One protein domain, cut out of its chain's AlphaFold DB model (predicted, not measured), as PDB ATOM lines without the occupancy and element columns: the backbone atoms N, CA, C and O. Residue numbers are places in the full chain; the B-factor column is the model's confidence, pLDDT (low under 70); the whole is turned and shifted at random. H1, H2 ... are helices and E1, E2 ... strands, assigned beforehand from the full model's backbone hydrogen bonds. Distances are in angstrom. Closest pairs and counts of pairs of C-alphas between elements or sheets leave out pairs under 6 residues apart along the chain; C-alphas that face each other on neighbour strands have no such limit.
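Overview. This is residues 60 to 85, 111 to 162 and 199 to 267 of the 869 residues of an uncharacterized protein of Deltaproteobacteria bacterium (UniProt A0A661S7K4). There is little regular structure: a strongly twisted wall of four antiparallel strands, ordered E1, E7, E2, E5, has helix H2 over one face, and a small antiparallel sheet, E4, E3, E6, sits next to its E5 edge. Named elements, mixed helices and strands, hold 54 of 147 printed residues, in chain order E1 E2 H1 E3 E4 E5 H2 E6 E7. The whole is compact, radius of gyration of the C-alphas 15.0 A, spanning 46 by 37 by 24 A.

Along the chain. Find C-alpha 60 at (-27.828, -9.240, -4.315), where E1, residues 60 to 65, begins. Next come E2, 132 to 140, 25.5 A long; H1, 150 to 153; E3, 155 to 159; E4, 204 to 206; E5, 216 to 222; H2, 224 to 232; and E6, 240 to 242. E7, 259 to 266, ends at (-25.390, -5.127, -0.205).

Arrangement. Look for N 63 and O 262 of E1 and E7, 2.9 A; N 134 and O 261 of E2 and E7, 2.8 A; N 137 and O 219 of E2 and E5, 2.9 A. E3 has N 157 by O 204 of E4, 2.9 A, and N 158 by O 241 of E6, 2.8 A. The closest C-alphas of E4 and E5, Ala 204 and Phe 221, are 6.0 A apart. H2, with every O i to N i+4 pair within hydrogen-bond range, stands up from the four-strand sheet at a height of 9.5 A; H1, too short for such a pair, only grazes the small sheet.

Size, cuts and confidence. Residues 86 to 110 and 163 to 198 are cut out, with C-alpha gaps of 14.0 A and 9.5 A. The link E6 to E7 is long. Confidence is under 70 in 63 residues, among them 66 to 85.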
ATOM      1  N   VAL A  60     -26.789  -8.429  -4.961       83.06
ATOM      2  CA  VAL A  60     -27.828  -9.240  -4.315       83.06
ATOM      3  C   VAL A  60     -27.208 -10.521  -3.776       83.06
ATOM      4  O   VAL A  60     -26.890 -11.431  -4.543       83.06
ATOM      5  N   VAL A  61     -27.070 -10.601  -2.453       86.31
ATOM      6  CA  VAL A  61     -26.591 -11.794  -1.736       86.31
ATOM      7  C   VAL A  61     -27.768 -12.580  -1.160       86.31
ATOM      8  O   VAL A  61     -28.846 -12.035  -0.931       86.31
ATOM      9  N   THR A  62     -27.583 -13.879  -0.935       85.69
ATOM     10  CA  THR A  62     -28.463 -14.722  -0.120       85.69
ATOM     11  C   THR A  62     -27.655 -15.462   0.940       85.69
ATOM     12  O   THR A  62     -26.765 -16.243   0.613       85.69
ATOM     13  N   GLU A  63     -27.994 -15.253   2.207       82.06
ATOM     14  CA  GLU A  63     -27.328 -15.875   3.356       82.06
ATOM     15  C   GLU A  63     -28.284 -16.787   4.138       82.06
ATOM     16  O   GLU A  63     -29.514 -16.653   4.051       82.06
ATOM     17  N   ARG A  64     -27.726 -17.733   4.907       80.00
ATOM     18  CA  ARG A  64     -28.494 -18.686   5.719       80.00
ATOM     19  C   ARG A  64     -28.142 -18.536   7.198       80.00
ATOM     20  O   ARG A  64     -27.015 -18.728   7.633       80.00
ATOM     21  N   PHE A  65     -29.149 -18.192   7.990       76.38
ATOM     22  CA  PHE A  65     -29.019 -17.924   9.415       76.38
ATOM     23  C   PHE A  65     -29.431 -19.184  10.178       76.38
ATOM     24  O   PHE A  65     -30.622 -19.417  10.426       76.38
ATOM     25  N   GLY A  66     -28.441 -20.022  10.499       68.19
ATOM     26  CA  GLY A  66     -28.626 -21.386  10.990       68.19
ATOM     27  C   GLY A  66     -28.673 -22.426   9.864       68.19
ATOM     28  O   GLY A  66     -28.637 -22.112   8.675       68.19
ATOM     29  N   GLY A  67     -28.799 -23.697  10.255       63.91
ATOM     30  CA  GLY A  67     -28.656 -24.844   9.356       63.91
ATOM     31  C   GLY A  67     -27.271 -25.478   9.501       63.91
ATOM     32  O   GLY A  67     -26.838 -25.709  10.632       63.91
ATOM     33  N   THR A  68     -26.652 -25.802   8.358       50.88
ATOM     34  CA  THR A  68     -25.206 -26.054   8.142       50.88
ATOM     35  C   THR A  68     -24.892 -26.036   6.632       50.88
ATOM     36  O   THR A  68     -24.545 -27.065   6.045       50.88
ATOM     37  N   ALA A  69     -25.056 -24.895   5.963       47.59
ATOM     38  CA  ALA A  69     -24.432 -24.696   4.653       47.59
ATOM     39  C   ALA A  69     -22.960 -24.318   4.909       47.59
ATOM     40  O   ALA A  69     -22.725 -23.244   5.459       47.59
ATOM     41  N   PRO A  70     -21.961 -25.166   4.592       45.44
ATOM     42  CA  PRO A  70     -20.589 -24.974   5.079       45.44
ATOM     43  C   PRO A  70     -19.914 -23.702   4.541       45.44
ATOM     44  O   PRO A  70     -18.906 -23.280   5.097       45.44
ATOM     45  N   THR A  71     -20.469 -23.098   3.488       48.06
ATOM     46  CA  THR A  71     -19.975 -21.869   2.858       48.06
ATOM     47  C   THR A  71     -20.764 -20.599   3.201       48.06
ATOM     48  O   THR A  71     -20.282 -19.521   2.877       48.06
ATOM     49  N   LEU A  72     -21.958 -20.694   3.809       47.94
ATOM     50  CA  LEU A  72     -22.909 -19.566   3.939       47.94
ATOM     51  C   LEU A  72     -23.767 -19.577   5.227       47.94
ATOM     52  O   LEU A  72     -24.729 -18.814   5.329       47.94
ATOM     53  N   ASP A  73     -23.475 -20.463   6.184       55.41
ATOM     54  CA  ASP A  73     -24.104 -20.473   7.512       55.41
ATOM     55  C   ASP A  73     -23.329 -19.566   8.477       55.41
ATOM     56  O   ASP A  73     -22.105 -19.655   8.562       55.41
ATOM     57  N   HIS A  74     -24.043 -18.744   9.247       54.53
ATOM     58  CA  HIS A  74     -23.485 -18.003  10.382       54.53
ATOM     59  C   HIS A  74     -23.542 -18.884  11.644       54.53
ATOM     60  O   HIS A  74     -24.573 -18.926  12.336       54.53
ATOM     61  N   PRO A  75     -22.464 -19.622  11.988       49.91
ATOM     62  CA  PRO A  75     -22.545 -20.692  12.968       49.91
ATOM     63  C   PRO A  75     -22.913 -20.140  14.342       49.91
ATOM     64  O   PRO A  75     -22.287 -19.213  14.858       49.91
ATOM     65  N   ASN A  76     -23.858 -20.806  15.004       48.34
ATOM     66  CA  ASN A  76     -24.429 -20.426  16.299       48.34
ATOM     67  C   ASN A  76     -25.399 -19.219  16.300       48.34
ATOM     68  O   ASN A  76     -25.783 -18.800  17.392       48.34
ATOM     69  N   VAL A  77     -25.849 -18.670  15.163       46.41
ATOM     70  CA  VAL A  77     -26.848 -17.570  15.174       46.41
ATOM     71  C   VAL A  77     -28.176 -17.973  15.839       46.41
ATOM     72  O   VAL A  77     -28.783 -17.173  16.551       46.41
ATOM     73  N   MET A  78     -28.588 -19.241  15.732       49.66
ATOM     74  CA  MET A  78     -29.725 -19.806  16.483       49.66
ATOM     75  C   MET A  78     -29.410 -20.114  17.969       49.66
ATOM     76  O   MET A  78     -30.000 -21.006  18.571       49.66
ATOM     77  N   ARG A  79     -28.510 -19.363  18.620       39.81
ATOM     78  CA  ARG A  79     -28.048 -19.624  20.004       39.81
ATOM     79  C   ARG A  79     -29.132 -19.614  21.086       39.81
ATOM     80  O   ARG A  79     -28.876 -20.070  22.202       39.81
ATOM     81  N   HIS A  80     -30.315 -19.076  20.796       36.84
ATOM     82  CA  HIS A  80     -31.383 -18.842  21.771       36.84
ATOM     83  C   HIS A  80     -32.747 -19.363  21.307       36.84
ATOM     84  O   HIS A  80     -33.763 -18.693  21.487       36.84
ATOM     85  N   VAL A  81     -32.791 -20.572  20.738       36.38
ATOM     86  CA  VAL A  81     -34.059 -21.194  20.336       36.38
ATOM     87  C   VAL A  81     -34.581 -22.193  21.369       36.38
ATOM     88  O   VAL A  81     -33.876 -23.063  21.873       36.38
ATOM     89  N   TRP A  82     -35.859 -22.045  21.713       40.38
ATOM     90  CA  TRP A  82     -36.497 -22.697  22.854       40.38
ATOM     91  C   TRP A  82     -37.212 -23.985  22.431       40.38
ATOM     92  O   TRP A  82     -38.442 -24.072  22.447       40.38
ATOM     93  N   PHE A  83     -36.427 -24.981  22.008       36.44
ATOM     94  CA  PHE A  83     -36.928 -26.231  21.428       36.44
ATOM     95  C   PHE A  83     -37.278 -27.315  22.456       36.44
ATOM     96  O   PHE A  83     -36.429 -27.819  23.188       36.44
ATOM     97  N   GLY A  84     -38.539 -27.758  22.439       32.56
ATOM     98  CA  GLY A  84     -39.028 -28.821  23.318       32.56
ATOM     99  C   GLY A  84     -38.781 -30.250  22.819       32.56
ATOM    100  O   GLY A  84     -39.709 -30.850  22.267       32.56
ATOM    101  N   TYR A  85     -37.593 -30.820  23.058       29.34
ATOM    102  CA  TYR A  85     -37.257 -32.205  22.673       29.34
ATOM    103  C   TYR A  85     -38.023 -33.281  23.478       29.34
ATOM    104  O   TYR A  85     -38.672 -32.992  24.487       29.34
ATOM    105  N   SER A 111     -52.408 -30.909  25.361       31.31
ATOM    106  CA  SER A 111     -50.933 -30.812  25.249       31.31
ATOM    107  C   SER A 111     -50.338 -30.214  23.941       31.31
ATOM    108  O   SER A 111     -49.517 -30.851  23.276       31.31
ATOM    109  N   ALA A 112     -50.694 -28.973  23.586       34.22
ATOM    110  CA  ALA A 112     -50.052 -28.217  22.497       34.22
ATOM    111  C   ALA A 112     -48.702 -27.595  22.927       34.22
ATOM    112  O   ALA A 112     -48.618 -27.005  24.003       34.22
ATOM    113  N   ARG A 113     -47.641 -27.698  22.105       46.69
ATOM    114  CA  ARG A 113     -46.311 -27.091  22.362       46.69
ATOM    115  C   ARG A 113     -46.110 -25.814  21.535       46.69
ATOM    116  O   ARG A 113     -46.271 -25.868  20.317       46.69
ATOM    117  N   ARG A 114     -45.704 -24.709  22.174       47.50
ATOM    118  CA  ARG A 114     -45.179 -23.494  21.515       47.50
ATOM    119  C   ARG A 114     -43.668 -23.394  21.771       47.50
ATOM    120  O   ARG A 114     -43.215 -23.778  22.847       47.50
ATOM    121  N   ASN A 115     -42.910 -22.906  20.789       59.62
ATOM    122  CA  ASN A 115     -41.450 -22.751  20.835       59.62
ATOM    123  C   ASN A 115     -41.124 -21.314  20.398       59.62
ATOM    124  O   ASN A 115     -41.693 -20.868  19.403       59.62
ATOM    125  N   ALA A 116     -40.232 -20.621  21.106       64.75
ATOM    126  CA  ALA A 116     -39.783 -19.268  20.761       64.75
ATOM    127  C   ALA A 116     -38.429 -19.315  20.036       64.75
ATOM    128  O   ALA A 116     -37.548 -20.076  20.440       64.75
ATOM    129  N   ILE A 117     -38.270 -18.517  18.979       72.25
ATOM    130  CA  ILE A 117     -37.075 -18.478  18.126       72.25
ATOM    131  C   ILE A 117     -36.625 -17.027  17.961       72.25
ATOM    132  O   ILE A 117     -37.323 -16.242  17.323       72.25
ATOM    133  N   HIS A 118     -35.460 -16.687  18.508       73.81
ATOM    134  CA  HIS A 118     -34.728 -15.463  18.175       73.81
ATOM    135  C   HIS A 118     -33.638 -15.797  17.152       73.81
ATOM    136  O   HIS A 118     -32.972 -16.828  17.280       73.81
ATOM    137  N   ILE A 119     -33.447 -14.927  16.160       74.19
ATOM    138  CA  ILE A 119     -32.436 -15.072  15.107       74.19
ATOM    139  C   ILE A 119     -31.648 -13.765  15.065       74.19
ATOM    140  O   ILE A 119     -32.227 -12.702  14.861       74.19
ATOM    141  N   ASP A 120     -30.345 -13.837  15.320       70.94
ATOM    142  CA  ASP A 120     -29.459 -12.673  15.339       70.94
ATOM    143  C   ASP A 120     -29.078 -12.255  13.911       70.94
ATOM    144  O   ASP A 120     -28.424 -13.013  13.198       70.94
ATOM    145  N   LEU A 121     -29.507 -11.060  13.498       80.50
ATOM    146  CA  LEU A 121     -29.294 -10.519  12.149       80.50
ATOM    147  C   LEU A 121     -28.260  -9.384  12.103       80.50
ATOM    148  O   LEU A 121     -28.116  -8.740  11.071       80.50
ATOM    149  N   ARG A 122     -27.511  -9.134  13.188       76.00
ATOM    150  CA  ARG A 122     -26.570  -7.995  13.308       76.00
ATOM    151  C   ARG A 122     -25.351  -8.034  12.367       76.00
ATOM    152  O   ARG A 122     -24.509  -7.147  12.443       76.00
ATOM    153  N   VAL A 123     -25.243  -9.061  11.525       77.50
ATOM    154  CA  VAL A 123     -24.259  -9.162  10.431       77.50
ATOM    155  C   VAL A 123     -24.783  -8.584   9.110       77.50
ATOM    156  O   VAL A 123     -23.979  -8.221   8.258       77.50
ATOM    157  N   ILE A 124     -26.106  -8.437   8.954       83.00
ATOM    158  CA  ILE A 124     -26.705  -7.699   7.838       83.00
ATOM    159  C   ILE A 124     -26.480  -6.196   8.088       83.00
ATOM    160  O   ILE A 124     -26.760  -5.730   9.199       83.00
ATOM    161  N   PRO A 125     -26.000  -5.419   7.098       82.81
ATOM    162  CA  PRO A 125     -25.850  -3.973   7.233       82.81
ATOM    163  C   PRO A 125     -27.181  -3.279   7.593       82.81
ATOM    164  O   PRO A 125     -28.202  -3.542   6.949       82.81
ATOM    165  N   PRO A 126     -27.208  -2.372   8.589       78.56
ATOM    166  CA  PRO A 126     -28.396  -1.574   8.884       78.56
ATOM    167  C   PRO A 126     -28.839  -0.765   7.659       78.56
ATOM    168  O   PRO A 126     -28.034  -0.052   7.063       78.56
ATOM    169  N   GLY A 127     -30.118  -0.871   7.293       79.81
ATOM    170  CA  GLY A 127     -30.677  -0.233   6.096       79.81
ATOM    171  C   GLY A 127     -30.537  -1.028   4.789       79.81
ATOM    172  O   GLY A 127     -30.986  -0.538   3.755       79.81
ATOM    173  N   SER A 128     -29.977  -2.247   4.799       89.44
ATOM    174  CA  SER A 128     -30.052  -3.153   3.640       89.44
ATOM    175  C   SER A 128     -31.508  -3.463   3.261       89.44
ATOM    176  O   SER A 128     -32.329  -3.822   4.109       89.44
ATOM    177  N   HIS A 129     -31.821  -3.384   1.968       93.44
ATOM    178  CA  HIS A 129     -33.143  -3.713   1.437       93.44
ATOM    179  C   HIS A 129     -33.317  -5.236   1.299       93.44
ATOM    180  O   HIS A 129     -32.530  -5.925   0.643       93.44
ATOM    181  N   ILE A 130     -34.350  -5.779   1.944       93.19
ATOM    182  CA  ILE A 130     -34.624  -7.214   2.054       93.19
ATOM    183  C   ILE A 130     -35.575  -7.650   0.934       93.19
ATOM    184  O   ILE A 130     -36.798  -7.613   1.069       93.19
ATOM    185  N   LEU A 131     -34.999  -8.127  -0.168       90.69
ATOM    186  CA  LEU A 131     -35.730  -8.595  -1.351       90.69
ATOM    187  C   LEU A 131     -36.583  -9.849  -1.093       90.69
ATOM    188  O   LEU A 131     -37.624 -10.038  -1.724       90.69
ATOM    189  N   LYS A 132     -36.137 -10.733  -0.190       92.25
ATOM    190  CA  LYS A 132     -36.864 -11.938   0.246       92.25
ATOM    191  C   LYS A 132     -36.317 -12.395   1.594       92.25
ATOM    192  O   LYS A 132     -35.111 -12.551   1.732       92.25
ATOM    193  N   ALA A 133     -37.175 -12.754   2.544       91.94
ATOM    194  CA  ALA A 133     -36.760 -13.558   3.695       91.94
ATOM    195  C   ALA A 133     -37.706 -14.738   3.923       91.94
ATOM    196  O   ALA A 133     -38.928 -14.602   3.853       91.94
ATOM    197  N   GLN A 134     -37.145 -15.918   4.183       90.75
ATOM    198  CA  GLN A 134     -37.897 -17.164   4.231       90.75
ATOM    199  C   GLN A 134     -37.355 -18.125   5.289       90.75
ATOM    200  O   GLN A 134     -36.262 -18.670   5.152       90.75
ATOM    201  N   TYR A 135     -38.147 -18.387   6.328       87.38
ATOM    202  CA  TYR A 135     -37.821 -19.428   7.301       87.38
ATOM    203  C   TYR A 135     -38.109 -20.797   6.688       87.38
ATOM    204  O   TYR A 135     -39.259 -21.152   6.396       87.38
ATOM    205  N   VAL A 136     -37.034 -21.547   6.482       83.31
ATOM    206  CA  VAL A 136     -37.012 -22.900   5.952       83.31
ATOM    207  C   VAL A 136     -36.992 -23.883   7.112       83.31
ATOM    208  O   VAL A 136     -36.148 -23.828   8.003       83.31
ATOM    209  N   MET A 137     -37.926 -24.824   7.091       79.44
ATOM    210  CA  MET A 137     -38.060 -25.843   8.122       79.44
ATOM    211  C   MET A 137     -38.104 -27.233   7.477       79.44
ATOM    212  O   MET A 137     -39.187 -27.703   7.102       79.44
ATOM    213  N   PRO A 138     -36.942 -27.897   7.324       74.31
ATOM    214  CA  PRO A 138     -36.872 -29.282   6.882       74.31
ATOM    215  C   PRO A 138     -37.518 -30.201   7.922       74.31
ATOM    216  O   PRO A 138     -37.476 -29.942   9.120       74.31
ATOM    217  N   TYR A 139     -38.136 -31.293   7.490       70.38
ATOM    218  CA  TYR A 139     -38.895 -32.174   8.370       70.38
ATOM    219  C   TYR A 139     -38.840 -33.618   7.859       70.38
ATOM    220  O   TYR A 139     -39.040 -33.860   6.673       70.38
ATOM    221  N   ASP A 140     -38.675 -34.599   8.749       65.81
ATOM    222  CA  ASP A 140     -38.921 -36.017   8.451       65.81
ATOM    223  C   ASP A 140     -39.757 -36.657   9.564       65.81
ATOM    224  O   ASP A 140     -39.496 -36.482  10.757       65.81
ATOM    225  N   ARG A 141     -40.779 -37.430   9.189       60.81
ATOM    226  CA  ARG A 141     -41.668 -38.092  10.156       60.81
ATOM    227  C   ARG A 141     -40.987 -39.227  10.935       60.81
ATOM    228  O   ARG A 141     -41.485 -39.605  11.991       60.81
ATOM    229  N   SER A 142     -39.899 -39.800  10.424       60.94
ATOM    230  CA  SER A 142     -39.081 -40.767  11.168       60.94
ATOM    231  C   SER A 142     -38.415 -40.127  12.391       60.94
ATOM    232  O   SER A 142     -38.311 -40.780  13.425       60.94
ATOM    233  N   ILE A 143     -38.073 -38.838  12.300       60.66
ATOM    234  CA  ILE A 143     -37.478 -38.038  13.379       60.66
ATOM    235  C   ILE A 143     -38.575 -37.370  14.234       60.66
ATOM    236  O   ILE A 143     -38.460 -37.306  15.457       60.66
ATOM    237  N   PHE A 144     -39.683 -36.930  13.620       61.09
ATOM    238  CA  PHE A 144     -40.751 -36.158  14.277       61.09
ATOM    239  C   PHE A 144     -42.134 -36.847  14.218       61.09
ATOM    240  O   PHE A 144     -42.993 -36.470  13.420       61.09
ATOM    241  N   PRO A 145     -42.434 -37.849  15.064       50.09
ATOM    242  CA  PRO A 145     -43.631 -38.684  14.890       50.09
ATOM    243  C   PRO A 145     -44.982 -38.005  15.208       50.09
ATOM    244  O   PRO A 145     -46.018 -38.462  14.715       50.09
ATOM    245  N   PHE A 146     -45.003 -36.938  16.017       48.38
ATOM    246  CA  PHE A 146     -46.206 -36.458  16.725       48.38
ATOM    247  C   PHE A 146     -47.181 -35.562  15.930       48.38
ATOM    248  O   PHE A 146     -48.289 -35.294  16.387       48.38
ATOM    249  N   THR A 147     -46.808 -35.061  14.752       51.44
ATOM    250  CA  THR A 147     -47.394 -33.817  14.198       51.44
ATOM    251  C   THR A 147     -48.473 -34.002  13.117       51.44
ATOM    252  O   THR A 147     -48.979 -33.024  12.561       51.44
ATOM    253  N   GLN A 148     -48.859 -35.245  12.796       47.19
ATOM    254  CA  GLN A 148     -49.667 -35.595  11.607       47.19
ATOM    255  C   GLN A 148     -51.101 -34.997  11.577       47.19
ATOM    256  O   GLN A 148     -51.822 -35.177  10.588       47.19
ATOM    257  N   ILE A 149     -51.529 -34.326  12.652       47.97
ATOM    258  CA  ILE A 149     -52.815 -33.620  12.785       47.97
ATOM    259  C   ILE A 149     -52.633 -32.106  12.599       47.97
ATOM    260  O   ILE A 149     -53.409 -31.502  11.858       47.97
ATOM    261  N   SER A 150     -51.606 -31.499  13.203       51.19
ATOM    262  CA  SER A 150     -51.369 -30.046  13.182       51.19
ATOM    263  C   SER A 150     -51.174 -29.529  11.756       51.19
ATOM    264  O   SER A 150     -51.961 -28.715  11.280       51.19
ATOM    265  N   TYR A 151     -50.240 -30.118  10.999       60.25
ATOM    266  CA  TYR A 151     -49.964 -29.722   9.611       60.25
ATOM    267  C   TYR A 151     -51.156 -29.876   8.646       60.25
ATOM    268  O   TYR A 151     -51.163 -29.246   7.592       60.25
ATOM    269  N   LYS A 152     -52.181 -30.674   8.996       58.22
ATOM    270  CA  LYS A 152     -53.435 -30.777   8.219       58.22
ATOM    271  C   LYS A 152     -54.404 -29.622   8.490       58.22
ATOM    272  O   LYS A 152     -55.187 -29.288   7.608       58.22
ATOM    273  N   LYS A 153     -54.383 -29.048   9.699       67.56
ATOM    274  CA  LYS A 153     -55.136 -27.829  10.047       67.56
ATOM    275  C   LYS A 153     -54.407 -26.556   9.589       67.56
ATOM    276  O   LYS A 153     -55.058 -25.535   9.387       67.56
ATOM    277  N   GLY A 154     -53.096 -26.665   9.380       76.19
ATOM    278  CA  GLY A 154     -52.164 -25.584   9.073       76.19
ATOM    279  C   GLY A 154     -51.215 -25.371  10.253       76.19
ATOM    280  O   GLY A 154     -51.653 -25.434  11.400       76.19
ATOM    281  N   LEU A 155     -49.927 -25.152   9.979       80.12
ATOM    282  CA  LEU A 155     -48.983 -24.632  10.971       80.12
ATOM    283  C   LEU A 155     -48.840 -23.130  10.730       80.12
ATOM    284  O   LEU A 155     -48.562 -22.717   9.605       80.12
ATOM    285  N   SER A 156     -49.030 -22.326  11.772       85.69
ATOM    286  CA  SER A 156     -48.955 -20.867  11.691       85.69
ATOM    287  C   SER A 156     -47.782 -20.330  12.500       85.69
ATOM    288  O   SER A 156     -47.552 -20.784  13.624       85.69
ATOM    289  N   MET A 157     -47.085 -19.351  11.928       87.38
ATOM    290  CA  MET A 157     -46.022 -18.567  12.559       87.38
ATOM    291  C   MET A 157     -46.581 -17.213  13.022       87.38
ATOM    292  O   MET A 157     -47.438 -16.643  12.349       87.38
ATOM    293  N   TYR A 158     -46.084 -16.686  14.138       88.25
ATOM    294  CA  TYR A 158     -46.500 -15.422  14.751       88.25
ATOM    295  C   TYR A 158     -45.269 -14.610  15.179       88.25
ATOM    296  O   TYR A 158     -44.292 -15.203  15.643       88.25
ATOM    297  N   LYS A 159     -45.335 -13.274  15.079       89.50
ATOM    298  CA  LYS A 159     -44.343 -12.358  15.674       89.50
ATOM    299  C   LYS A 159     -44.469 -12.405  17.203       89.50
ATOM    300  O   LYS A 159     -45.589 -12.492  17.719       89.50
ATOM    301  N   LEU A 160     -43.345 -12.345  17.913       83.56
ATOM    302  CA  LEU A 160     -43.332 -12.094  19.356       83.56
ATOM    303  C   LEU A 160     -43.387 -10.587  19.635       83.56
ATOM    304  O   LEU A 160     -42.792  -9.784  18.921       83.56
ATOM    305  N   LEU A 161     -44.143 -10.209  20.661       84.50
ATOM    306  CA  LEU A 161     -44.415  -8.829  21.049       84.50
ATOM    307  C   LEU A 161     -44.010  -8.601  22.505       84.50
ATOM    308  O   LEU A 161     -44.175  -9.485  23.346       84.50
ATOM    309  N   ASP A 162     -43.583  -7.381  22.810       81.69
ATOM    310  CA  ASP A 162     -43.619  -6.841  24.164       81.69
ATOM    311  C   ASP A 162     -44.803  -5.863  24.250       81.69
ATOM    312  O   ASP A 162     -44.674  -4.714  23.825       81.69
ATOM    313  N   ALA A 199     -48.360 -12.168  18.871       86.38
ATOM    314  CA  ALA A 199     -49.257 -11.425  17.993       86.38
ATOM    315  C   ALA A 199     -50.590 -12.180  17.765       86.38
ATOM    316  O   ALA A 199     -50.570 -13.387  17.505       86.38
ATOM    317  N   PRO A 200     -51.756 -11.505  17.815       82.19
ATOM    318  CA  PRO A 200     -53.060 -12.169  17.699       82.19
ATOM    319  C   PRO A 200     -53.318 -12.751  16.299       82.19
ATOM    320  O   PRO A 200     -54.077 -13.711  16.148       82.19
ATOM    321  N   THR A 201     -52.651 -12.205  15.279       87.25
ATOM    322  CA  THR A 201     -52.724 -12.639  13.879       87.25
ATOM    323  C   THR A 201     -51.409 -13.321  13.481       87.25
ATOM    324  O   THR A 201     -50.341 -12.789  13.791       87.25
ATOM    325  N   PRO A 202     -51.436 -14.481  12.796       89.06
ATOM    326  CA  PRO A 202     -50.220 -15.108  12.290       89.06
ATOM    327  C   PRO A 202     -49.629 -14.340  11.103       89.06
ATOM    328  O   PRO A 202     -50.364 -13.870  10.239       89.06
ATOM    329  N   LEU A 203     -48.298 -14.312  11.025       89.88
ATOM    330  CA  LEU A 203     -47.522 -13.797   9.890       89.88
ATOM    331  C   LEU A 203     -47.803 -14.614   8.623       89.88
ATOM    332  O   LEU A 203     -48.127 -14.087   7.566       89.88
ATOM    333  N   ALA A 204     -47.709 -15.938   8.761       88.81
ATOM    334  CA  ALA A 204     -47.877 -16.899   7.682       88.81
ATOM    335  C   ALA A 204     -48.503 -18.194   8.217       88.81
ATOM    336  O   ALA A 204     -48.341 -18.553   9.386       88.81
ATOM    337  N   THR A 205     -49.235 -18.918   7.363       87.25
ATOM    338  CA  THR A 205     -49.782 -20.248   7.678       87.25
ATOM    339  C   THR A 205     -49.586 -21.198   6.504       87.25
ATOM    340  O   THR A 205     -50.126 -20.971   5.422       87.25
ATOM    341  N   VAL A 206     -48.849 -22.282   6.745       84.12
ATOM    342  CA  VAL A 206     -48.493 -23.303   5.751       84.12
ATOM    343  C   VAL A 206     -49.297 -24.584   5.965       84.12
ATOM    344  O   VAL A 206     -49.592 -24.976   7.097       84.12
ATOM    345  N   TYR A 207     -49.642 -25.268   4.876       78.38
ATOM    346  CA  TYR A 207     -50.474 -26.470   4.887       78.38
ATOM    347  C   TYR A 207     -49.697 -27.676   4.355       78.38
ATOM    348  O   TYR A 207     -49.254 -27.697   3.210       78.38
ATOM    349  N   GLY A 208     -49.549 -28.714   5.182       67.50
ATOM    350  CA  GLY A 208     -48.829 -29.933   4.814       67.50
ATOM    351  C   GLY A 208     -49.736 -30.985   4.172       67.50
ATOM    352  O   GLY A 208     -50.841 -31.260   4.647       67.50
ATOM    353  N   ASN A 209     -49.249 -31.662   3.128       58.34
ATOM    354  CA  ASN A 209     -49.918 -32.859   2.620       58.34
ATOM    355  C   ASN A 209     -49.699 -34.029   3.600       58.34
ATOM    356  O   ASN A 209     -48.581 -34.488   3.815       58.34
ATOM    357  N   GLY A 210     -50.786 -34.481   4.240       54.53
ATOM    358  CA  GLY A 210     -50.744 -35.442   5.350       54.53
ATOM    359  C   GLY A 210     -49.984 -36.739   5.033       54.53
ATOM    360  O   GLY A 210     -50.393 -37.508   4.174       54.53
ATOM    361  N   MET A 211     -48.906 -36.986   5.780       53.72
ATOM    362  CA  MET A 211     -47.780 -37.830   5.354       53.72
ATOM    363  C   MET A 211     -47.938 -39.346   5.563       53.72
ATOM    364  O   MET A 211     -48.607 -39.788   6.501       53.72
ATOM    365  N   GLY A 212     -47.183 -40.131   4.782       48.38
ATOM    366  CA  GLY A 212     -46.781 -41.511   5.113       48.38
ATOM    367  C   GLY A 212     -45.720 -41.567   6.229       48.38
ATOM    368  O   GLY A 212     -45.542 -40.586   6.947       48.38
ATOM    369  N   ARG A 213     -45.029 -42.702   6.413       40.97
ATOM    370  CA  ARG A 213     -43.733 -42.769   7.137       40.97
ATOM    371  C   ARG A 213     -42.591 -42.606   6.120       40.97
ATOM    372  O   ARG A 213     -42.811 -42.903   4.952       40.97
ATOM    373  N   GLY A 214     -41.416 -42.145   6.558       45.50
ATOM    374  CA  GLY A 214     -40.219 -42.023   5.705       45.50
ATOM    375  C   GLY A 214     -40.302 -40.970   4.593       45.50
ATOM    376  O   GLY A 214     -39.521 -41.020   3.652       45.50
ATOM    377  N   LYS A 215     -41.259 -40.036   4.672       54.88
ATOM    378  CA  LYS A 215     -41.282 -38.857   3.801       54.88
ATOM    379  C   LYS A 215     -40.567 -37.702   4.497       54.88
ATOM    380  O   LYS A 215     -40.988 -37.310   5.592       54.88
ATOM    381  N   LYS A 216     -39.571 -37.139   3.809       61.16
ATOM    382  CA  LYS A 216     -39.092 -35.777   4.047       61.16
ATOM    383  C   LYS A 216     -40.174 -34.755   3.637       61.16
ATOM    384  O   LYS A 216     -41.157 -35.106   2.975       61.16
ATOM    385  N   LEU A 217     -40.003 -33.519   4.090       65.38
ATOM    386  CA  LEU A 217     -40.727 -32.300   3.735       65.38
ATOM    387  C   LEU A 217     -39.790 -31.108   3.958       65.38
ATOM    388  O   LEU A 217     -38.892 -31.181   4.791       65.38
ATOM    389  N   PHE A 218     -40.067 -29.992   3.291       73.75
ATOM    390  CA  PHE A 218     -39.585 -28.673   3.695       73.75
ATOM    391  C   PHE A 218     -40.804 -27.757   3.792       73.75
ATOM    392  O   PHE A 218     -41.664 -27.775   2.908       73.75
ATOM    393  N   PHE A 219     -40.897 -26.994   4.877       79.25
ATOM    394  CA  PHE A 219     -41.878 -25.927   5.042       79.25
ATOM    395  C   PHE A 219     -41.203 -24.568   4.847       79.25
ATOM    396  O   PHE A 219     -40.049 -24.395   5.228       79.25
ATOM    397  N   PHE A 220     -41.921 -23.627   4.240       85.62
ATOM    398  CA  PHE A 220     -41.415 -22.332   3.802       85.62
ATOM    399  C   PHE A 220     -42.370 -21.241   4.280       85.62
ATOM    400  O   PHE A 220     -43.505 -21.154   3.810       85.62
ATOM    401  N   PHE A 221     -41.914 -20.417   5.216       89.06
ATOM    402  CA  PHE A 221     -42.678 -19.287   5.734       89.06
ATOM    403  C   PHE A 221     -42.048 -17.993   5.238       89.06
ATOM    404  O   PHE A 221     -40.868 -17.761   5.486       89.06
ATOM    405  N   ASP A 222     -42.829 -17.166   4.550       90.81
ATOM    406  CA  ASP A 222     -42.414 -15.807   4.206       90.81
ATOM    407  C   ASP A 222     -42.280 -14.967   5.485       90.81
ATOM    408  O   ASP A 222     -43.153 -15.000   6.359       90.81
ATOM    409  N   MET A 223     -41.160 -14.259   5.599       92.75
ATOM    410  CA  MET A 223     -40.840 -13.331   6.679       92.75
ATOM    411  C   MET A 223     -40.326 -11.984   6.147       92.75
ATOM    412  O   MET A 223     -39.891 -11.165   6.947       92.75
ATOM    413  N   THR A 224     -40.374 -11.737   4.833       94.25
ATOM    414  CA  THR A 224     -39.688 -10.621   4.150       94.25
ATOM    415  C   THR A 224     -39.918  -9.270   4.840       94.25
ATOM    416  O   THR A 224     -38.971  -8.646   5.313       94.25
ATOM    417  N   THR A 225     -41.179  -8.873   5.037       94.50
ATOM    418  CA  THR A 225     -41.548  -7.611   5.711       94.50
ATOM    419  C   THR A 225     -41.136  -7.551   7.188       94.50
ATOM    420  O   THR A 225     -40.868  -6.473   7.704       94.50
ATOM    421  N   LEU A 226     -41.087  -8.692   7.886       94.00
ATOM    422  CA  LEU A 226     -40.674  -8.745   9.293       94.00
ATOM    423  C   LEU A 226     -39.150  -8.668   9.444       94.00
ATOM    424  O   LEU A 226     -38.653  -8.094  10.404       94.00
ATOM    425  N   VAL A 227     -38.411  -9.238   8.495       93.25
ATOM    426  CA  VAL A 227     -36.949  -9.173   8.480       93.25
ATOM    427  C   VAL A 227     -36.470  -7.775   8.092       93.25
ATOM    428  O   VAL A 227     -35.515  -7.308   8.701       93.25
ATOM    429  N   GLN A 228     -37.174  -7.066   7.200       94.88
ATOM    430  CA  GLN A 228     -36.936  -5.632   6.978       94.88
ATOM    431  C   GLN A 228     -37.132  -4.829   8.277       94.88
ATOM    432  O   GLN A 228     -36.211  -4.155   8.718       94.88
ATOM    433  N   ASP A 229     -38.272  -4.995   8.966       92.69
ATOM    434  CA  ASP A 229     -38.544  -4.364  10.272       92.69
ATOM    435  C   ASP A 229     -37.447  -4.653  11.321       92.69
ATOM    436  O   ASP A 229     -37.094  -3.772  12.100       92.69
ATOM    437  N   TRP A 230     -36.854  -5.852  11.315       90.00
ATOM    438  CA  TRP A 230     -35.740  -6.221  12.200       90.00
ATOM    439  C   TRP A 230     -34.368  -5.665  11.789       90.00
ATOM    440  O   TRP A 230     -33.512  -5.520  12.661       90.00
ATOM    441  N   VAL A 231     -34.134  -5.387  10.506       89.50
ATOM    442  CA  VAL A 231     -32.876  -4.803   9.999       89.50
ATOM    443  C   VAL A 231     -32.897  -3.278  10.119       89.50
ATOM    444  O   VAL A 231     -31.905  -2.687  10.541       89.50
ATOM    445  N   ASP A 232     -34.047  -2.656   9.856       90.00
ATOM    446  CA  ASP A 232     -34.287  -1.227  10.079       90.00
ATOM    447  C   ASP A 232     -34.302  -0.897  11.583       90.00
ATOM    448  O   ASP A 232     -33.751   0.114  12.022       90.00
ATOM    449  N   HIS A 233     -34.916  -1.770  12.394       88.31
ATOM    450  CA  HIS A 233     -35.101  -1.577  13.831       88.31
ATOM    451  C   HIS A 233     -34.714  -2.845  14.621       88.31
ATOM    452  O   HIS A 233     -35.588  -3.595  15.068       88.31
ATOM    453  N   PRO A 234     -33.418  -3.085  14.906       83.56
ATOM    454  CA  PRO A 234     -32.967  -4.275  15.641       83.56
ATOM    455  C   PRO A 234     -33.637  -4.499  17.008       83.56
ATOM    456  O   PRO A 234     -33.769  -5.636  17.454       83.56
ATOM    457  N   ALA A 235     -34.135  -3.439  17.657       79.56
ATOM    458  CA  ALA A 235     -34.912  -3.534  18.897       79.56
ATOM    459  C   ALA A 235     -36.297  -4.205  18.727       79.56
ATOM    460  O   ALA A 235     -36.857  -4.703  19.701       79.56
ATOM    461  N   HIS A 236     -36.850  -4.257  17.509       84.75
ATOM    462  CA  HIS A 236     -38.105  -4.955  17.198       84.75
ATOM    463  C   HIS A 236     -37.919  -6.475  17.015       84.75
ATOM    464  O   HIS A 236     -38.913  -7.207  16.888       84.75
ATOM    465  N   ASN A 237     -36.674  -6.970  17.014       82.81
ATOM    466  CA  ASN A 237     -36.353  -8.392  16.903       82.81
ATOM    467  C   ASN A 237     -36.548  -9.133  18.235       82.81
ATOM    468  O   ASN A 237     -35.615  -9.558  18.909       82.81
ATOM    469  N   LEU A 238     -37.816  -9.318  18.600       77.94
ATOM    470  CA  LEU A 238     -38.224 -10.178  19.714       77.94
ATOM    471  C   LEU A 238     -38.392 -11.649  19.285       77.94
ATOM    472  O   LEU A 238     -38.730 -12.499  20.109       77.94
ATOM    473  N   GLY A 239     -38.154 -11.958  18.005       78.38
ATOM    474  CA  GLY A 239     -38.286 -13.293  17.428       78.38
ATOM    475  C   GLY A 239     -39.709 -13.703  17.020       78.38
ATOM    476  O   GLY A 239     -40.624 -12.888  16.863       78.38
ATOM    477  N   ILE A 240     -39.886 -15.010  16.820       83.81
ATOM    478  CA  ILE A 240     -41.119 -15.655  16.340       83.81
ATOM    479  C   ILE A 240     -41.522 -16.860  17.199       83.81
ATOM    480  O   ILE A 240     -40.717 -17.439  17.930       83.81
ATOM    481  N   THR A 241     -42.777 -17.291  17.062       79.19
ATOM    482  CA  THR A 241     -43.286 -18.559  17.612       79.19
ATOM    483  C   THR A 241     -44.250 -19.250  16.648       79.19
ATOM    484  O   THR A 241     -44.759 -18.645  15.705       79.19
ATOM    485  N   PHE A 242     -44.561 -20.518  16.919       78.88
ATOM    486  CA  PHE A 242     -45.507 -21.331  16.151       78.88
ATOM    487  C   PHE A 242     -46.658 -21.864  17.015       78.88
ATOM    488  O   PHE A 242     -46.487 -22.095  18.212       78.88
ATOM    489  N   ASN A 243     -47.816 -22.142  16.402       72.69
ATOM    490  CA  ASN A 243     -48.935 -22.854  17.051       72.69
ATOM    491  C   ASN A 243     -48.786 -24.396  17.052       72.69
ATOM    492  O   ASN A 243     -49.766 -25.120  17.227       72.69
ATOM    493  N   GLY A 244     -47.563 -24.907  16.884       68.50
ATOM    494  CA  GLY A 244     -47.248 -26.332  16.941       68.50
ATOM    495  C   GLY A 244     -45.746 -26.614  17.043       68.50
ATOM    496  O   GLY A 244     -44.915 -25.712  16.953       68.50
ATOM    497  N   THR A 245     -45.401 -27.889  17.237       67.12
ATOM    498  CA  THR A 245     -44.013 -28.345  17.393       67.12
ATOM    499  C   THR A 245     -43.218 -28.244  16.093       67.12
ATOM    500  O   THR A 245     -43.642 -28.777  15.062       67.12
ATOM    501  N   VAL A 246     -42.034 -27.640  16.184       66.31
ATOM    502  CA  VAL A 246     -41.068 -27.460  15.092       66.31
ATOM    503  C   VAL A 246     -39.745 -28.215  15.376       66.31
ATOM    504  O   VAL A 246     -39.480 -28.522  16.542       66.31
ATOM    505  N   PRO A 247     -38.947 -28.572  14.349       64.69
ATOM    506  CA  PRO A 247     -37.620 -29.199  14.471       64.69
ATOM    507  C   PRO A 247     -36.597 -28.278  15.146       64.69
ATOM    508  O   PRO A 247     -36.722 -27.067  15.026       64.69
ATOM    509  N   SER A 248     -35.581 -28.851  15.800       60.84
ATOM    510  CA  SER A 248     -34.532 -28.115  16.525       60.84
ATOM    511  C   SER A 248     -33.285 -27.814  15.679       60.84
ATOM    512  O   SER A 248     -32.944 -28.565  14.773       60.84
ATOM    513  N   ASP A 249     -32.555 -26.753  16.013       56.09
ATOM    514  CA  ASP A 249     -31.187 -26.486  15.545       56.09
ATOM    515  C   ASP A 249     -30.169 -27.506  16.101       56.09
ATOM    516  O   ASP A 249     -29.174 -27.818  15.455       56.09
ATOM    517  N   GLN A 250     -30.446 -28.109  17.260       56.31
ATOM    518  CA  GLN A 250     -29.593 -29.110  17.914       56.31
ATOM    519  C   GLN A 250     -29.785 -30.539  17.371       56.31
ATOM    520  O   GLN A 250     -29.306 -31.506  17.969       56.31
ATOM    521  N   ILE A 251     -30.478 -30.729  16.239       60.94
ATOM    522  CA  ILE A 251     -30.587 -32.059  15.619       60.94
ATOM    523  C   ILE A 251     -29.188 -32.541  15.202       60.94
ATOM    524  O   ILE A 251     -28.402 -31.797  14.604       60.94
ATOM    525  N   LYS A 252     -28.883 -33.808  15.523       64.81
ATOM    526  CA  LYS A 252     -27.594 -34.440  15.208       64.81
ATOM    527  C   LYS A 252     -27.327 -34.513  13.704       64.81
ATOM    528  O   LYS A 252     -26.202 -34.258  13.299       64.81
ATOM    529  N   ASP A 253     -28.335 -34.881  12.911       65.25
ATOM    530  CA  ASP A 253     -28.293 -34.785  11.449       65.25
ATOM    531  C   ASP A 253     -28.550 -33.323  11.036       65.25
ATOM    532  O   ASP A 253     -29.677 -32.837  11.204       65.25
ATOM    533  N   PRO A 254     -27.536 -32.599  10.530       66.69
ATOM    534  CA  PRO A 254     -27.661 -31.168  10.301       66.69
ATOM    535  C   PRO A 254     -28.616 -30.792   9.161       66.69
ATOM    536  O   PRO A 254     -29.203 -29.713   9.198       66.69
ATOM    537  N   PHE A 255     -28.866 -31.715   8.220       68.75
ATOM    538  CA  PHE A 255     -29.829 -31.564   7.117       68.75
ATOM    539  C   PHE A 255     -31.230 -31.162   7.608       68.75
ATOM    540  O   PHE A 255     -32.001 -30.539   6.878       68.75
ATOM    541  N   PHE A 256     -31.592 -31.553   8.835       68.69
ATOM    542  CA  PHE A 256     -32.931 -31.349   9.386       68.69
ATOM    543  C   PHE A 256     -33.089 -30.111  10.272       68.69
ATOM    544  O   PHE A 256     -34.183 -29.874  10.790       68.69
ATOM    545  N   ARG A 257     -32.026 -29.325  10.445       74.00
ATOM    546  CA  ARG A 257     -32.060 -28.074  11.209       74.00
ATOM    547  C   ARG A 257     -32.836 -27.010  10.427       74.00
ATOM    548  O   ARG A 257     -32.641 -26.899   9.215       74.00
ATOM    549  N   PRO A 258     -33.718 -26.230  11.071       76.12
ATOM    550  CA  PRO A 258     -34.328 -25.085  10.415       76.12
ATOM    551  C   PRO A 258     -33.299 -23.968  10.199       76.12
ATOM    552  O   PRO A 258     -32.314 -23.870  10.930       76.12
ATOM    553  N   PHE A 259     -33.562 -23.107   9.221       78.00
ATOM    554  CA  PHE A 259     -32.752 -21.929   8.917       78.00
ATOM    555  C   PHE A 259     -33.628 -20.783   8.412       78.00
ATOM    556  O   PHE A 259     -34.710 -21.014   7.875       78.00
ATOM    557  N   LEU A 260     -33.178 -19.542   8.577       84.69
ATOM    558  CA  LEU A 260     -33.770 -18.392   7.893       84.69
ATOM    559  C   LEU A 260     -32.885 -18.046   6.690       84.69
ATOM    560  O   LEU A 260     -31.714 -17.741   6.860       84.69
ATOM    561  N   GLU A 261     -33.431 -18.150   5.481       87.12
ATOM    562  CA  GLU A 261     -32.767 -17.767   4.230       87.12
ATOM    563  C   GLU A 261     -33.167 -16.324   3.894       87.12
ATOM    564  O   GLU A 261     -34.363 -16.038   3.785       87.12
ATOM    565  N   ILE A 262     -32.199 -15.412   3.764       88.06
ATOM    566  CA  ILE A 262     -32.445 -13.982   3.510       88.06
ATOM    567  C   ILE A 262     -31.691 -13.564   2.252       88.06
ATOM    568  O   ILE A 262     -30.470 -13.662   2.214       88.06
ATOM    569  N   THR A 263     -32.421 -13.079   1.249       89.56
ATOM    570  CA  THR A 263     -31.895 -12.424   0.049       89.56
ATOM    571  C   THR A 263     -32.011 -10.911   0.218       89.56
ATOM    572  O   THR A 263     -33.121 -10.413   0.435       89.56
ATOM    573  N   TYR A 264     -30.901 -10.181   0.115       89.62
ATOM    574  CA  TYR A 264     -30.859  -8.739   0.372       89.62
ATOM    575  C   TYR A 264     -29.807  -7.992  -0.462       89.62
ATOM    576  O   TYR A 264     -28.907  -8.597  -1.045       89.62
ATOM    577  N   GLU A 265     -29.961  -6.669  -0.521       89.06
ATOM    578  CA  GLU A 265     -29.067  -5.729  -1.205       89.06
ATOM    579  C   GLU A 265     -27.874  -5.315  -0.326       89.06
ATOM    580  O   GLU A 265     -28.039  -4.945   0.842       89.06
ATOM    581  N   THR A 266     -26.668  -5.365  -0.892       84.38
ATOM    582  CA  THR A 266     -25.390  -5.127  -0.205       84.38
ATOM    583  C   THR A 266     -24.371  -4.447  -1.127       84.38
ATOM    584  O   THR A 266     -24.374  -4.660  -2.337       84.38
ATOM    585  N   GLU A 267     -23.460  -3.650  -0.565       81.50
ATOM    586  CA  GLU A 267     -22.310  -3.094  -1.301       81.50
ATOM    587  C   GLU A 267     -21.161  -4.110  -1.465       81.50
ATOM    588  O   GLU A 267     -20.241  -3.892  -2.252       81.50
TER     589      GLU A 267